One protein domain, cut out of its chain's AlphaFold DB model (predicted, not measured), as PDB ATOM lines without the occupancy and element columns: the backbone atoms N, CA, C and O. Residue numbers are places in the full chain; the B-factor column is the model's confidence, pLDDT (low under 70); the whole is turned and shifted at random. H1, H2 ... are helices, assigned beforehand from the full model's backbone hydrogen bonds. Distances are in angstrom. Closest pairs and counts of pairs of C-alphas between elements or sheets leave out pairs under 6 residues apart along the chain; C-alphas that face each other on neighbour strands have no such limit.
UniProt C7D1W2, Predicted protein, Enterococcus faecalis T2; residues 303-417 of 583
ATOM      1  N   ILE A 303     -22.975 -16.660 -17.657       80.62
ATOM      2  CA  ILE A 303     -22.522 -17.699 -18.595       80.62
ATOM      3  C   ILE A 303     -23.627 -18.742 -18.812       80.62
ATOM      4  O   ILE A 303     -24.379 -19.115 -17.901       80.62
ATOM      5  N   THR A 304     -23.709 -19.256 -20.039       77.25
ATOM      6  CA  THR A 304     -24.630 -20.328 -20.428       77.25
ATOM      7  C   THR A 304     -24.510 -21.532 -19.492       77.25
ATOM      8  O   THR A 304     -23.457 -22.150 -19.364       77.25
ATOM      9  N   ARG A 305     -25.614 -21.891 -18.820       79.94
ATOM     10  CA  ARG A 305     -25.657 -22.995 -17.836       79.94
ATOM     11  C   ARG A 305     -24.653 -22.836 -16.675       79.94
ATOM     12  O   ARG A 305     -24.241 -23.838 -16.099       79.94
ATOM     13  N   GLY A 306     -24.320 -21.602 -16.278       81.25
ATOM     14  CA  GLY A 306     -23.365 -21.314 -15.196       81.25
ATOM     15  C   GLY A 306     -23.629 -22.071 -13.887       81.25
ATOM     16  O   GLY A 306     -22.688 -22.476 -13.212       81.25
ATOM     17  N   THR A 307     -24.892 -22.388 -13.572       83.75
ATOM     18  CA  THR A 307     -25.295 -23.171 -12.385       83.75
ATOM     19  C   THR A 307     -24.649 -24.561 -12.293       83.75
ATOM     20  O   THR A 307     -24.579 -25.138 -11.207       83.75
ATOM     21  N   TRP A 308     -24.109 -25.096 -13.392       89.06
ATOM     22  CA  TRP A 308     -23.358 -26.351 -13.380       89.06
ATOM     23  C   TRP A 308     -22.034 -26.247 -12.610       89.06
ATOM     24  O   TRP A 308     -21.583 -27.254 -12.061       89.06
ATOM     25  N   LEU A 309     -21.432 -25.058 -12.511       92.00
ATOM     26  CA  LEU A 309     -20.215 -24.829 -11.732       92.00
ATOM     27  C   LEU A 309     -20.436 -25.039 -10.219       92.00
ATOM     28  O   LEU A 309     -19.814 -25.954  -9.672       92.00
ATOM     29  N   PRO A 310     -21.325 -24.285  -9.527       92.56
ATOM     30  CA  PRO A 310     -21.574 -24.483  -8.099       92.56
ATOM     31  C   PRO A 310     -22.099 -25.890  -7.788       92.56
ATOM     32  O   PRO A 310     -21.737 -26.455  -6.759       92.56
ATOM     33  N   MET A 311     -22.879 -26.501  -8.690       90.62
ATOM     34  CA  MET A 311     -23.325 -27.891  -8.543       90.62
ATOM     35  C   MET A 311     -22.149 -28.873  -8.469       90.62
ATOM     36  O   MET A 311     -22.093 -29.703  -7.560       90.62
ATOM     37  N   ASN A 312     -21.206 -28.800  -9.414       91.81
ATOM     38  CA  ASN A 312     -20.058 -29.705  -9.412       91.81
ATOM     39  C   ASN A 312     -19.101 -29.396  -8.256       91.81
ATOM     40  O   ASN A 312     -18.635 -30.331  -7.609       91.81
ATOM     41  N   ALA A 313     -18.870 -28.118  -7.940       93.81
ATOM     42  CA  ALA A 313     -18.031 -27.721  -6.811       93.81
ATOM     43  C   ALA A 313     -18.577 -28.262  -5.476       93.81
ATOM     44  O   ALA A 313     -17.837 -28.885  -4.715       93.81
ATOM     45  N   PHE A 314     -19.886 -28.129  -5.231       92.50
ATOM     46  CA  PHE A 314     -20.542 -28.662  -4.033       92.50
ATOM     47  C   PHE A 314     -20.394 -30.185  -3.894       92.50
ATOM     48  O   PHE A 314     -20.090 -30.681  -2.811       92.50
ATOM     49  N   LEU A 315     -20.593 -30.940  -4.980       89.25
ATOM     50  CA  LEU A 315     -20.506 -32.408  -4.956       89.25
ATOM     51  C   LEU A 315     -19.071 -32.927  -4.753       89.25
ATOM     52  O   LEU A 315     -18.882 -34.035  -4.228       89.25
ATOM     53  N   LEU A 316     -18.078 -32.147  -5.190       91.81
ATOM     54  CA  LEU A 316     -16.653 -32.448  -5.055       91.81
ATOM     55  C   LEU A 316     -16.133 -32.184  -3.644       91.81
ATOM     56  O   LEU A 316     -15.355 -32.987  -3.130       91.81
ATOM     57  N   LEU A 317     -16.574 -31.092  -3.018       90.69
ATOM     58  CA  LEU A 317     -16.156 -30.731  -1.671       90.69
ATOM     59  C   LEU A 317     -16.509 -31.833  -0.674       90.69
ATOM     60  O   LEU A 317     -17.673 -32.214  -0.545       90.69
ATOM     61  N   GLN A 318     -15.514 -32.333   0.053       90.06
ATOM     62  CA  GLN A 318     -15.700 -33.200   1.214       90.06
ATOM     63  C   GLN A 318     -15.116 -32.536   2.463       90.06
ATOM     64  O   GLN A 318     -14.229 -31.692   2.346       90.06
ATOM     65  N   PRO A 319     -15.574 -32.924   3.665       86.56
ATOM     66  CA  PRO A 319     -14.992 -32.425   4.910       86.56
ATOM     67  C   PRO A 319     -13.488 -32.717   5.031       86.56
ATOM     68  O   PRO A 319     -12.733 -31.875   5.512       86.56
ATOM     69  N   MET A 320     -13.042 -33.888   4.560       84.44
ATOM     70  CA  MET A 320     -11.641 -34.317   4.625       84.44
ATOM     71  C   MET A 320     -10.879 -34.049   3.327       84.44
ATOM     72  O   MET A 320     -11.413 -34.218   2.224       84.44
ATOM     73  N   ASN A 321      -9.602 -33.675   3.455       83.31
ATOM     74  CA  ASN A 321      -8.768 -33.299   2.314       83.31
ATOM     75  C   ASN A 321      -8.513 -34.490   1.389       83.31
ATOM     76  O   ASN A 321      -8.623 -34.362   0.172       83.31
ATOM     77  N   GLU A 322      -8.192 -35.647   1.959       84.88
ATOM     78  CA  GLU A 322      -7.899 -36.881   1.235       84.88
ATOM     79  C   GLU A 322      -9.144 -37.436   0.532       84.88
ATOM     80  O   GLU A 322      -9.060 -37.961  -0.577       84.88
ATOM     81  N   GLU A 323     -10.324 -37.272   1.136       85.31
ATOM     82  CA  GLU A 323     -11.585 -37.617   0.473       85.31
ATOM     83  C   GLU A 323     -11.885 -36.670  -0.687       85.31
ATOM     84  O   GLU A 323     -12.338 -37.116  -1.742       85.31
ATOM     85  N   THR A 324     -11.604 -35.375  -0.519       88.19
ATOM     86  CA  THR A 324     -11.758 -34.381  -1.584       88.19
ATOM     87  C   THR A 324     -10.824 -34.695  -2.751       88.19
ATOM     88  O   THR A 324     -11.280 -34.756  -3.889       88.19
ATOM     89  N   THR A 325      -9.539 -34.983  -2.508       88.44
ATOM     90  CA  THR A 325      -8.591 -35.336  -3.583       88.44
ATOM     91  C   THR A 325      -8.956 -36.640  -4.283       88.44
ATOM     92  O   THR A 325      -8.864 -36.717  -5.511       88.44
ATOM     93  N   TYR A 326      -9.431 -37.644  -3.542       89.88
ATOM     94  CA  TYR A 326      -9.969 -38.866  -4.134       89.88
ATOM     95  C   TYR A 326     -11.172 -38.565  -5.038       89.88
ATOM     96  O   TYR A 326     -11.178 -38.971  -6.200       89.88
ATOM     97  N   ARG A 327     -12.152 -37.786  -4.557       89.25
ATOM     98  CA  ARG A 327     -13.336 -37.405  -5.346       89.25
ATOM     99  C   ARG A 327     -13.006 -36.566  -6.572       89.25
ATOM    100  O   ARG A 327     -13.627 -36.768  -7.611       89.25
ATOM    101  N   LEU A 328     -12.037 -35.658  -6.476       92.56
ATOM    102  CA  LEU A 328     -11.551 -34.877  -7.614       92.56
ATOM    103  C   LEU A 328     -11.063 -35.805  -8.730       92.56
ATOM    104  O   LEU A 328     -11.512 -35.685  -9.870       92.56
ATOM    105  N   LYS A 329     -10.219 -36.791  -8.391       92.81
ATOM    106  CA  LYS A 329      -9.717 -37.783  -9.352       92.81
ATOM    107  C   LYS A 329     -10.846 -38.622  -9.946       92.81
ATOM    108  O   LYS A 329     -10.937 -38.742 -11.166       92.81
ATOM    109  N   THR A 330     -11.714 -39.191  -9.107       92.50
ATOM    110  CA  THR A 330     -12.758 -40.102  -9.596       92.50
ATOM    111  C   THR A 330     -13.808 -39.391 -10.442       92.50
ATOM    112  O   THR A 330     -14.234 -39.931 -11.462       92.50
ATOM    113  N   ARG A 331     -14.190 -38.162 -10.077       92.25
ATOM    114  CA  ARG A 331     -15.153 -37.351 -10.832       92.25
ATOM    115  C   ARG A 331     -14.574 -36.849 -12.149       92.25
ATOM    116  O   ARG A 331     -15.292 -36.864 -13.148       92.25
ATOM    117  N   PHE A 332     -13.306 -36.435 -12.164       94.25
ATOM    118  CA  PHE A 332     -12.625 -36.002 -13.382       94.25
ATOM    119  C   PHE A 332     -12.520 -37.151 -14.393       94.25
ATOM    120  O   PHE A 332     -13.030 -37.033 -15.505       94.25
ATOM    121  N   LEU A 333     -11.980 -38.302 -13.971       94.81
ATOM    122  CA  LEU A 333     -11.882 -39.495 -14.821       94.81
ATOM    123  C   LEU A 333     -13.258 -39.995 -15.271       94.81
ATOM    124  O   LEU A 333     -13.456 -40.270 -16.451       94.81
ATOM    125  N   GLY A 334     -14.228 -40.064 -14.355       93.06
ATOM    126  CA  GLY A 334     -15.584 -40.495 -14.692       93.06
ATOM    127  C   GLY A 334     -16.260 -39.582 -15.716       93.06
ATOM    128  O   GLY A 334     -16.940 -40.068 -16.612       93.06
ATOM    129  N   THR A 335     -16.022 -38.268 -15.641       94.50
ATOM    130  CA  THR A 335     -16.554 -37.312 -16.625       94.50
ATOM    131  C   THR A 335     -15.916 -37.507 -17.996       94.50
ATOM    132  O   THR A 335     -16.640 -37.493 -18.984       94.50
ATOM    133  N   ILE A 336     -14.604 -37.754 -18.073       94.81
ATOM    134  CA  ILE A 336     -13.927 -38.055 -19.344       94.81
ATOM    135  C   ILE A 336     -14.545 -39.297 -19.989       94.81
ATOM    136  O   ILE A 336     -15.020 -39.229 -21.122       94.81
ATOM    137  N   PHE A 337     -14.599 -40.412 -19.253       95.06
ATOM    138  CA  PHE A 337     -15.152 -41.658 -19.782       95.06
ATOM    139  C   PHE A 337     -16.621 -41.517 -20.168       95.06
ATOM    140  O   PHE A 337     -17.024 -41.974 -21.234       95.06
ATOM    141  N   GLY A 338     -17.431 -40.859 -19.340       93.50
ATOM    142  CA  GLY A 338     -18.850 -40.717 -19.632       93.50
ATOM    143  C   GLY A 338     -19.138 -39.761 -20.781       93.50
ATOM    144  O   GLY A 338     -20.024 -40.057 -21.574       93.50
ATOM    145  N   CYS A 339     -18.372 -38.676 -20.936       93.44
ATOM    146  CA  CYS A 339     -18.449 -37.819 -22.119       93.44
ATOM    147  C   CYS A 339     -18.104 -38.616 -23.386       93.44
ATOM    148  O   CYS A 339     -18.905 -38.620 -24.317       93.44
ATOM    149  N   LEU A 340     -16.991 -39.360 -23.396       93.00
ATOM    150  CA  LEU A 340     -16.600 -40.198 -24.537       93.00
ATOM    151  C   LEU A 340     -17.687 -41.220 -24.898       93.00
ATOM    152  O   LEU A 340     -18.128 -41.269 -26.041       93.00
ATOM    153  N   ILE A 341     -18.184 -41.982 -23.918       92.56
ATOM    154  CA  ILE A 341     -19.234 -42.990 -24.135       92.56
ATOM    155  C   ILE A 341     -20.544 -42.339 -24.604       92.56
ATOM    156  O   ILE A 341     -21.228 -42.868 -25.483       92.56
ATOM    157  N   SER A 342     -20.917 -41.192 -24.036       89.50
ATOM    158  CA  SER A 342     -22.164 -40.500 -24.382       89.50
ATOM    159  C   SER A 342     -22.177 -39.950 -25.806       89.50
ATOM    160  O   SER A 342     -23.240 -39.894 -26.416       89.50
ATOM    161  N   ILE A 343     -21.020 -39.570 -26.363       88.94
ATOM    162  CA  ILE A 343     -20.938 -39.054 -27.734       88.94
ATOM    163  C   ILE A 343     -21.427 -40.117 -28.721       88.94
ATOM    164  O   ILE A 343     -22.246 -39.802 -29.578       88.94
ATOM    165  N   TYR A 344     -21.019 -41.372 -28.527       87.94
ATOM    166  CA  TYR A 344     -21.464 -42.489 -29.361       87.94
ATOM    167  C   TYR A 344     -22.870 -42.970 -28.992       87.94
ATOM    168  O   TYR A 344     -23.723 -43.124 -29.858       87.94
ATOM    169  N   THR A 345     -23.148 -43.189 -27.704       86.69
ATOM    170  CA  THR A 345     -24.401 -43.843 -27.286       86.69
ATOM    171  C   THR A 345     -25.638 -42.973 -27.493       86.69
ATOM    172  O   THR A 345     -26.662 -43.486 -27.925       86.69
ATOM    173  N   VAL A 346     -25.558 -41.662 -27.254       84.31
ATOM    174  CA  VAL A 346     -26.695 -40.742 -27.447       84.31
ATOM    175  C   VAL A 346     -27.046 -40.610 -28.934       84.31
ATOM    176  O   VAL A 346     -28.211 -40.424 -29.261       84.31
ATOM    177  N   GLN A 347     -26.074 -40.741 -29.843       83.00
ATOM    178  CA  GLN A 347     -26.315 -40.667 -31.291       83.00
ATOM    179  C   GLN A 347     -27.028 -41.905 -31.851       83.00
ATOM    180  O   GLN A 347     -27.740 -41.791 -32.845       83.00
ATOM    181  N   LEU A 348     -26.873 -43.072 -31.216       83.88
ATOM    182  CA  LEU A 348     -27.513 -44.320 -31.655       83.88
ATOM    183  C   LEU A 348     -29.036 -44.313 -31.474       83.88
ATOM    184  O   LEU A 348     -29.742 -45.063 -32.144       83.88
ATOM    185  N   PHE A 349     -29.553 -43.472 -30.577       80.81
ATOM    186  CA  PHE A 349     -30.977 -43.394 -30.281       80.81
ATOM    187  C   PHE A 349     -31.518 -42.049 -30.766       80.81
ATOM    188  O   PHE A 349     -31.169 -41.005 -30.234       80.81
ATOM    189  N   SER A 350     -32.395 -42.045 -31.766       73.06
ATOM    190  CA  SER A 350     -33.027 -40.813 -32.269       73.06
ATOM    191  C   SER A 350     -34.314 -40.442 -31.520       73.06
ATOM    192  O   SER A 350     -34.777 -39.309 -31.599       73.06
ATOM    193  N   ASN A 351     -34.902 -41.380 -30.769       84.94
ATOM    194  CA  ASN A 351     -36.204 -41.199 -30.127       84.94
ATOM    195  C   ASN A 351     -36.085 -40.614 -28.708       84.94
ATOM    196  O   ASN A 351     -35.548 -41.262 -27.809       84.94
ATOM    197  N   ASN A 352     -36.676 -39.436 -28.478       86.50
ATOM    198  CA  ASN A 352     -36.713 -38.754 -27.175       86.50
ATOM    199  C   ASN A 352     -37.273 -39.623 -26.033       86.50
ATOM    200  O   ASN A 352     -36.801 -39.522 -24.900       86.50
ATOM    201  N   LEU A 353     -38.246 -40.500 -26.308       88.44
ATOM    202  CA  LEU A 353     -38.775 -41.424 -25.298       88.44
ATOM    203  C   LEU A 353     -37.726 -42.456 -24.871       88.44
ATOM    204  O   LEU A 353     -37.613 -42.755 -23.684       88.44
ATOM    205  N   LEU A 354     -36.916 -42.955 -25.812       87.00
ATOM    206  CA  LEU A 354     -35.814 -43.866 -25.496       87.00
ATOM    207  C   LEU A 354     -34.739 -43.161 -24.667       87.00
ATOM    208  O   LEU A 354     -34.252 -43.749 -23.705       87.00
ATOM    209  N   HIS A 355     -34.429 -41.892 -24.964       88.00
ATOM    210  CA  HIS A 355     -33.527 -41.089 -24.124       88.00
ATOM    211  C   HIS A 355     -34.032 -40.988 -22.683       88.00
ATOM    212  O   HIS A 355     -33.254 -41.187 -21.754       88.00
ATOM    213  N   LEU A 356     -35.329 -40.736 -22.481       88.88
ATOM    214  CA  LEU A 356     -35.931 -40.654 -21.145       88.88
ATOM    215  C   LEU A 356     -35.917 -41.994 -20.396       88.88
ATOM    216  O   LEU A 356     -35.600 -42.023 -19.205       88.88
ATOM    217  N   ILE A 357     -36.240 -43.099 -21.074       90.12
ATOM    218  CA  ILE A 357     -36.229 -44.445 -20.476       90.12
ATOM    219  C   ILE A 357     -34.801 -44.857 -20.103       90.12
ATOM    220  O   ILE A 357     -34.556 -45.327 -18.993       90.12
ATOM    221  N   LEU A 358     -33.831 -44.639 -20.994       88.62
ATOM    222  CA  LEU A 358     -32.428 -44.951 -20.718       88.62
ATOM    223  C   LEU A 358     -31.865 -44.057 -19.610       88.62
ATOM    224  O   LEU A 358     -31.173 -44.552 -18.721       88.62
ATOM    225  N   ALA A 359     -32.200 -42.764 -19.606       89.12
ATOM    226  CA  ALA A 359     -31.820 -41.861 -18.527       89.12
ATOM    227  C   ALA A 359     -32.392 -42.323 -17.180       89.12
ATOM    228  O   ALA A 359     -31.664 -42.344 -16.192       89.12
ATOM    229  N   SER A 360     -33.662 -42.729 -17.105       89.56
ATOM    230  CA  SER A 360     -34.248 -43.171 -15.834       89.56
ATOM    231  C   SER A 360     -33.572 -44.440 -15.299       89.56
ATOM    232  O   SER A 360     -33.216 -44.485 -14.120       89.56
ATOM    233  N   LEU A 361     -33.285 -45.416 -16.167       91.44
ATOM    234  CA  LEU A 361     -32.582 -46.647 -15.800       91.44
ATOM    235  C   LEU A 361     -31.142 -46.370 -15.339       91.44
ATOM    236  O   LEU A 361     -30.728 -46.833 -14.274       91.44
ATOM    237  N   LEU A 362     -30.398 -45.546 -16.081       90.62
ATOM    238  CA  LEU A 362     -29.050 -45.116 -15.693       90.62
ATOM    239  C   LEU A 362     -29.052 -44.303 -14.396       90.62
ATOM    240  O   LEU A 362     -28.122 -44.423 -13.601       90.62
ATOM    241  N   GLY A 363     -30.092 -43.500 -14.170       88.44
ATOM    242  CA  GLY A 363     -30.311 -42.775 -12.924       88.44
ATOM    243  C   GLY A 363     -30.434 -43.732 -11.743       88.44
ATOM    244  O   GLY A 363     -29.710 -43.572 -10.762       88.44
ATOM    245  N   ILE A 364     -31.271 -44.772 -11.859       89.50
ATOM    246  CA  ILE A 364     -31.407 -45.813 -10.829       89.50
ATOM    247  C   ILE A 364     -30.040 -46.436 -10.531       89.50
ATOM    248  O   ILE A 364     -29.621 -46.443  -9.377       89.50
ATOM    249  N   CYS A 365     -29.297 -46.871 -11.553       88.50
ATOM    250  CA  CYS A 365     -27.961 -47.443 -11.366       88.50
ATOM    251  C   CYS A 365     -26.982 -46.459 -10.700       88.50
ATOM    252  O   CYS A 365     -26.260 -46.821  -9.771       88.50
ATOM    253  N   ALA A 366     -26.957 -45.199 -11.135       86.69
ATOM    254  CA  ALA A 366     -26.040 -44.190 -10.605       86.69
ATOM    255  C   ALA A 366     -26.286 -43.867  -9.118       86.69
ATOM    256  O   ALA A 366     -25.349 -43.448  -8.430       86.69
ATOM    257  N   PHE A 367     -27.520 -44.048  -8.634       83.62
ATOM    258  CA  PHE A 367     -27.895 -43.830  -7.235       83.62
ATOM    259  C   PHE A 367     -27.887 -45.104  -6.374       83.62
ATOM    260  O   PHE A 367     -27.873 -44.978  -5.151       83.62
ATOM    261  N   THR A 368     -27.852 -46.305  -6.961       85.56
ATOM    262  CA  THR A 368     -27.702 -47.573  -6.216       85.56
ATOM    263  C   THR A 368     -26.245 -47.997  -6.030       85.56
ATOM    264  O   THR A 368     -25.930 -48.719  -5.085       85.56
ATOM    265  N   ILE A 369     -25.339 -47.545  -6.899       87.88
ATOM    266  CA  ILE A 369     -23.907 -47.848  -6.802       87.88
ATOM    267  C   ILE A 369     -23.244 -47.032  -5.686       87.88
ATOM    268  O   ILE A 369     -23.607 -45.886  -5.415       87.88
ATOM    269  N   ILE A 370     -22.206 -47.617  -5.080       81.75
ATOM    270  CA  ILE A 370     -21.380 -46.984  -4.047       81.75
ATOM    271  C   ILE A 370     -20.904 -45.592  -4.518       81.75
ATOM    272  O   ILE A 370     -20.207 -45.479  -5.539       81.75
ATOM    273  N   PRO A 371     -21.245 -44.520  -3.779       80.69
ATOM    274  CA  PRO A 371     -20.950 -43.155  -4.187       80.69
ATOM    275  C   PRO A 371     -19.448 -42.853  -4.134       80.69
ATOM    276  O   PRO A 371     -18.743 -43.261  -3.213       80.69
ATOM    277  N   GLY A 372     -18.964 -42.060  -5.094       81.00
ATOM    278  CA  GLY A 372     -17.574 -41.589  -5.147       81.00
ATOM    279  C   GLY A 372     -16.622 -42.471  -5.958       81.00
ATOM    280  O   GLY A 372     -15.449 -42.122  -6.087       81.00
ATOM    281  N   THR A 373     -17.103 -43.575  -6.532       89.31
ATOM    282  CA  THR A 373     -16.333 -44.398  -7.475       89.31
ATOM    283  C   THR A 373     -16.266 -43.749  -8.860       89.31
ATOM    284  O   THR A 373     -17.153 -42.986  -9.251       89.31
ATOM    285  N   THR A 374     -15.220 -44.065  -9.631       90.56
ATOM    286  CA  THR A 374     -15.107 -43.643 -11.041       90.56
ATOM    287  C   THR A 374     -16.302 -44.130 -11.849       90.56
ATOM    288  O   THR A 374     -16.885 -43.357 -12.598       90.56
ATOM    289  N   PHE A 375     -16.722 -45.378 -11.633       91.38
ATOM    290  CA  PHE A 375     -17.856 -45.983 -12.321       91.38
ATOM    291  C   PHE A 375     -19.178 -45.255 -12.038       91.38
ATOM    292  O   PHE A 375     -19.912 -44.916 -12.966       91.38
ATOM    293  N   GLN A 376     -19.446 -44.922 -10.771       92.19
ATOM    294  CA  GLN A 376     -20.617 -44.128 -10.394       92.19
ATOM    295  C   GLN A 376     -20.588 -42.732 -11.030       92.19
ATOM    296  O   GLN A 376     -21.617 -42.243 -11.501       92.19
ATOM    297  N   ALA A 377     -19.413 -42.096 -11.099       90.12
ATOM    298  CA  ALA A 377     -19.248 -40.817 -11.783       90.12
ATOM    299  C   ALA A 377     -19.498 -40.929 -13.299       90.12
ATOM    300  O   ALA A 377     -20.227 -40.095 -13.834       90.12
ATOM    301  N   THR A 378     -18.983 -41.972 -13.959       93.19
ATOM    302  CA  THR A 378     -19.229 -42.260 -15.381       93.19
ATOM    303  C   THR A 378     -20.721 -42.421 -15.657       93.19
ATOM    304  O   THR A 378     -21.275 -41.695 -16.482       93.19
ATOM    305  N   LEU A 379     -21.418 -43.281 -14.909       91.94
ATOM    306  CA  LEU A 379     -22.860 -43.486 -15.081       91.94
ATOM    307  C   LEU A 379     -23.664 -42.214 -14.803       91.94
ATOM    308  O   LEU A 379     -24.540 -41.862 -15.586       91.94
ATOM    309  N   SER A 380     -23.318 -41.467 -13.749       90.44
ATOM    310  CA  SER A 380     -23.919 -40.160 -13.448       90.44
ATOM    311  C   SER A 380     -23.716 -39.152 -14.587       90.44
ATOM    312  O   SER A 380     -24.575 -38.298 -14.835       90.44
ATOM    313  N   THR A 381     -22.583 -39.226 -15.288       92.19
ATOM    314  CA  THR A 381     -22.309 -38.355 -16.432       92.19
ATOM    315  C   THR A 381     -23.086 -38.737 -17.676       92.19
ATOM    316  O   THR A 381     -23.722 -37.856 -18.250       92.19
ATOM    317  N   ILE A 382     -23.155 -40.026 -18.004       92.38
ATOM    318  CA  ILE A 382     -23.977 -40.531 -19.106       92.38
ATOM    319  C   ILE A 382     -25.451 -40.199 -18.840       92.38
ATOM    320  O   ILE A 382     -26.077 -39.549 -19.670       92.38
ATOM    321  N   PHE A 383     -25.966 -40.514 -17.645       91.69
ATOM    322  CA  PHE A 383     -27.322 -40.167 -17.202       91.69
ATOM    323  C   PHE A 383     -27.671 -38.700 -17.483       91.69
ATOM    324  O   PHE A 383     -28.651 -38.401 -18.163       91.69
ATOM    325  N   ALA A 384     -26.860 -37.767 -16.982       89.19
ATOM    326  CA  ALA A 384     -27.182 -36.356 -17.144       89.19
ATOM    327  C   ALA A 384     -26.921 -35.836 -18.573       89.19
ATOM    328  O   ALA A 384     -27.526 -34.835 -18.948       89.19
ATOM    329  N   LEU A 385     -26.086 -36.506 -19.382       90.88
ATOM    330  CA  LEU A 385     -25.925 -36.170 -20.801       90.88
ATOM    331  C   LEU A 385     -27.130 -36.624 -21.640       90.88
ATOM    332  O   LEU A 385     -27.630 -35.818 -22.420       90.88
ATOM    333  N   PHE A 386     -27.682 -37.814 -21.376       90.06
ATOM    334  CA  PHE A 386     -28.972 -38.260 -21.930       90.06
ATOM    335  C   PHE A 386     -30.139 -37.339 -21.538       90.06
ATOM    336  O   PHE A 386     -31.051 -37.115 -22.324       90.06
ATOM    337  N   LEU A 387     -30.123 -36.760 -20.333       88.00
ATOM    338  CA  LEU A 387     -31.130 -35.765 -19.955       88.00
ATOM    339  C   LEU A 387     -30.924 -34.436 -20.705       88.00
ATOM    340  O   LEU A 387     -31.883 -33.772 -21.094       88.00
ATOM    341  N   SER A 388     -29.668 -34.022 -20.892       87.12
ATOM    342  CA  SER A 388     -29.338 -32.756 -21.551       87.12
ATOM    343  C   SER A 388     -29.532 -32.782 -23.067       87.12
ATOM    344  O   SER A 388     -29.840 -31.735 -23.636       87.12
ATOM    345  N   SER A 389     -29.416 -33.953 -23.705       86.12
ATOM    346  CA  SER A 389     -29.626 -34.127 -25.148       86.12
ATOM    347  C   SER A 389     -31.054 -33.778 -25.582       86.12
ATOM    348  O   SER A 389     -31.261 -33.364 -26.717       86.12
ATOM    349  N   LEU A 390     -32.025 -33.853 -24.664       85.31
ATOM    350  CA  LEU A 390     -33.413 -33.437 -24.898       85.31
ATOM    351  C   LEU A 390     -33.567 -31.921 -25.097       85.31
ATOM    352  O   LEU A 390     -34.602 -31.469 -25.578       85.31
ATOM    353  N   VAL A 391     -32.577 -31.127 -24.672       83.75
ATOM    354  CA  VAL A 391     -32.663 -29.656 -24.639       83.75
ATOM    355  C   VAL A 391     -31.566 -28.987 -25.468       83.75
ATOM    356  O   VAL A 391     -31.747 -27.858 -25.916       83.75
ATOM    357  N   MET A 392     -30.414 -29.631 -25.651       85.81
ATOM    358  CA  MET A 392     -29.279 -29.073 -26.392       85.81
ATOM    359  C   MET A 392     -28.521 -30.159 -27.158       85.81
ATOM    360  O   MET A 392     -28.658 -31.346 -26.870       85.81
ATOM    361  N   SER A 393     -27.675 -29.751 -28.104       86.44
ATOM    362  CA  SER A 393     -26.852 -30.698 -28.856       86.44
ATOM    363  C   SER A 393     -25.879 -31.449 -27.939       86.44
ATOM    364  O   SER A 393     -25.279 -30.878 -27.024       86.44
ATOM    365  N   ASN A 394     -25.703 -32.747 -28.202       84.69
ATOM    366  CA  ASN A 394     -24.894 -33.632 -27.359       84.69
ATOM    367  C   ASN A 394     -23.431 -33.165 -27.245       84.69
ATOM    368  O   ASN A 394     -22.868 -33.134 -26.154       84.69
ATOM    369  N   LEU A 395     -22.830 -32.728 -28.359       88.12
ATOM    370  CA  LEU A 395     -21.447 -32.241 -28.381       88.12
ATOM    371  C   LEU A 395     -21.271 -30.991 -27.503       88.12
ATOM    372  O   LEU A 395     -20.316 -30.901 -26.731       88.12
ATOM    373  N   MET A 396     -22.218 -30.049 -27.571       88.50
ATOM    374  CA  MET A 396     -22.189 -28.839 -26.749       88.50
ATOM    375  C   MET A 396     -22.404 -29.167 -25.269       88.50
ATOM    376  O   MET A 396     -21.685 -28.644 -24.418       88.50
ATOM    377  N   ALA A 397     -23.343 -30.066 -24.953       88.62
ATOM    378  CA  ALA A 397     -23.577 -30.523 -23.585       88.62
ATOM    379  C   ALA A 397     -22.336 -31.185 -22.973       88.62
ATOM    380  O   ALA A 397     -21.954 -30.868 -21.844       88.62
ATOM    381  N   ALA A 398     -21.692 -32.082 -23.726       90.19
ATOM    382  CA  ALA A 398     -20.476 -32.765 -23.307       90.19
ATOM    383  C   ALA A 398     -19.321 -31.775 -23.090       90.19
ATOM    384  O   ALA A 398     -18.669 -31.828 -22.044       90.19
ATOM    385  N   GLY A 399     -19.121 -30.828 -24.015       91.38
ATOM    386  CA  GLY A 399     -18.103 -29.781 -23.897       91.38
ATOM    387  C   GLY A 399     -18.308 -28.894 -22.667       91.38
ATOM    388  O   GLY A 399     -17.397 -28.747 -21.851       91.38
ATOM    389  N   LEU A 400     -19.526 -28.372 -22.467       90.12
ATOM    390  CA  LEU A 400     -19.863 -27.568 -21.286       90.12
ATOM    391  C   LEU A 400     -19.640 -28.351 -19.992       90.12
ATOM    392  O   LEU A 400     -19.074 -27.828 -19.033       90.12
ATOM    393  N   ARG A 401     -20.052 -29.621 -19.955       90.88
ATOM    394  CA  ARG A 401     -19.870 -30.465 -18.774       90.88
ATOM    395  C   ARG A 401     -18.398 -30.652 -18.432       90.88
ATOM    396  O   ARG A 401     -18.038 -30.520 -17.265       90.88
ATOM    397  N   PHE A 402     -17.570 -30.946 -19.430       92.69
ATOM    398  CA  PHE A 402     -16.135 -31.111 -19.237       92.69
ATOM    399  C   PHE A 402     -15.500 -29.832 -18.674       92.69
ATOM    400  O   PHE A 402     -14.827 -29.891 -17.646       92.69
ATOM    401  N   VAL A 403     -15.795 -28.673 -19.275       93.56
ATOM    402  CA  VAL A 403     -15.276 -27.370 -18.826       93.56
ATOM    403  C   VAL A 403     -15.698 -27.064 -17.388       93.56
ATOM    404  O   VAL A 403     -14.851 -26.739 -16.558       93.56
ATOM    405  N   TYR A 404     -16.981 -27.217 -17.045       93.19
ATOM    406  CA  TYR A 404     -17.458 -26.925 -15.689       93.19
ATOM    407  C   TYR A 404     -16.911 -27.883 -14.632       93.19
ATOM    408  O   TYR A 404     -16.630 -27.450 -13.515       93.19
ATOM    409  N   VAL A 405     -16.734 -29.167 -14.959       94.38
ATOM    410  CA  VAL A 405     -16.089 -30.119 -14.044       94.38
ATOM    411  C   VAL A 405     -14.616 -29.767 -13.859       94.38
ATOM    412  O   VAL A 405     -14.143 -29.780 -12.729       94.38
ATOM    413  N   LEU A 406     -13.903 -29.400 -14.924       94.94
ATOM    414  CA  LEU A 406     -12.499 -28.998 -14.847       94.94
ATOM    415  C   LEU A 406     -12.316 -27.723 -14.012       94.94
ATOM    416  O   LEU A 406     -11.453 -27.685 -13.131       94.94
ATOM    417  N   LEU A 407     -13.158 -26.707 -14.228       94.44
ATOM    418  CA  LEU A 407     -13.162 -25.477 -13.432       94.44
ATOM    419  C   LEU A 407     -13.488 -25.756 -11.961       94.44
ATOM    420  O   LEU A 407     -12.774 -25.288 -11.077       94.44
ATOM    421  N   ALA A 408     -14.518 -26.565 -11.690       95.00
ATOM    422  CA  ALA A 408     -14.871 -26.960 -10.330       95.00
ATOM    423  C   ALA A 408     -13.730 -27.733  -9.652       95.00
ATOM    424  O   ALA A 408     -13.403 -27.449  -8.502       95.00
ATOM    425  N   CYS A 409     -13.092 -28.669 -10.361       94.88
ATOM    426  CA  CYS A 409     -11.952 -29.418  -9.844       94.88
ATOM    427  C   CYS A 409     -10.776 -28.500  -9.502       94.88
ATOM    428  O   CYS A 409     -10.203 -28.631  -8.425       94.88
ATOM    429  N   SER A 410     -10.452 -27.557 -10.388       94.50
ATOM    430  CA  SER A 410      -9.352 -26.606 -10.194       94.50
ATOM    431  C   SER A 410      -9.606 -25.710  -8.983       94.50
ATOM    432  O   SER A 410      -8.754 -25.578  -8.108       94.50
ATOM    433  N   LEU A 411     -10.816 -25.158  -8.882       94.75
ATOM    434  CA  LEU A 411     -11.211 -24.299  -7.773       94.75
ATOM    435  C   LEU A 411     -11.212 -25.041  -6.432       94.75
ATOM    436  O   LEU A 411     -10.629 -24.566  -5.458       94.75
ATOM    437  N   VAL A 412     -11.843 -26.217  -6.375       94.25
ATOM    438  CA  VAL A 412     -11.912 -27.016  -5.144       94.25
ATOM    439  C   VAL A 412     -10.521 -27.486  -4.729       94.25
ATOM    440  O   VAL A 412     -10.219 -27.482  -3.540       94.25
ATOM    441  N   PHE A 413      -9.656 -27.842  -5.681       93.12
ATOM    442  CA  PHE A 413      -8.268 -28.199  -5.401       93.12
ATOM    443  C   PHE A 413      -7.497 -27.042  -4.751       93.12
ATOM    444  O   PHE A 413      -6.915 -27.238  -3.684       93.12
ATOM    445  N   LEU A 414      -7.556 -25.838  -5.337       93.06
ATOM    446  CA  LEU A 414      -6.891 -24.646  -4.797       93.06
ATOM    447  C   LEU A 414      -7.382 -24.324  -3.382       93.06
ATOM    448  O   LEU A 414      -6.582 -24.191  -2.457       93.06
ATOM    449  N   VAL A 415      -8.701 -24.266  -3.178       90.94
ATOM    450  CA  VAL A 415      -9.273 -23.981  -1.854       90.94
ATOM    451  C   VAL A 415      -8.881 -25.051  -0.835       90.94
ATOM    452  O   VAL A 415      -8.502 -24.718   0.284       90.94
ATOM    453  N   ASN A 416      -8.915 -26.329  -1.210       88.38
ATOM    454  CA  ASN A 416      -8.573 -27.427  -0.308       88.38
ATOM    455  C   ASN A 416      -7.084 -27.455   0.084       88.38
ATOM    456  O   ASN A 416      -6.743 -27.971   1.150       88.38
ATOM    457  N   GLN A 417      -6.205 -26.920  -0.768       86.00
ATOM    458  CA  GLN A 417      -4.773 -26.823  -0.493       86.00
ATOM    459  C   GLN A 417      -4.428 -25.601   0.369       86.00
ATOM    460  O   GLN A 417      -3.616 -25.728   1.284       86.00
TER     461      GLN A 417
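Overview. This is residues 303 to 417 of the 583 residues of the protein "Predicted protein" of Enterococcus faecalis T2 (UniProt C7D1W2). Two long helices, H2 and H5, lie side by side, running opposite ways; H4 crosses H2 and makes a hairpin with H3, while short H1 crosses H5. The printed part has 115 residues with five named helices, H1 to H5 in order: all helix. It is compact, with a radius of gyration of the C-alphas of 14.0 A, spanning 45 by 33 by 19 A.

Along the chain. Find C-alpha 321 at (-8.768, -33.299, 2.314); from there H2, residues 321 to 348, runs 40.3 A, with a kink of 35 degrees near residue 341. H5, residues 394 to 417, runs 34.2 A to C-alpha 417 at (-4.773, -26.823, -0.493). Look for H3 at residues 352 to 368, 24.5 A, H4 at 374 to 388, 20.8 A, and H1 at 308 to 316, 12.3 A.

Arrangement. H2 touches H5 at a shallow tilt of 4 degrees, the closest C-alphas being Cys 339 and Ala 398, 5.6 A. H2 touches H4 at a steep 47 degrees, closest at C-alphas Gly 334 and Thr 378, 4.1 A. H3 and H4, a hairpin, touch, closest at C-alphas Ala 359 and Phe 383, 5.0 A. H1 touches H5, at its residues 401 to 412 alone, closest at C-alphas Ala 313 and Ala 408, 4.8 A. Every O i to N i+4 pair is within hydrogen-bond range in H1, H3, H4 and H5; in H2, 22 of 24.

Size, cuts and confidence. The farthest C-alphas, Asn 351 and Gln 417, are 45.5 A apart. The printed part has no cut, its four links between helices are tight, and no printed residue is under 70 in pLDDT.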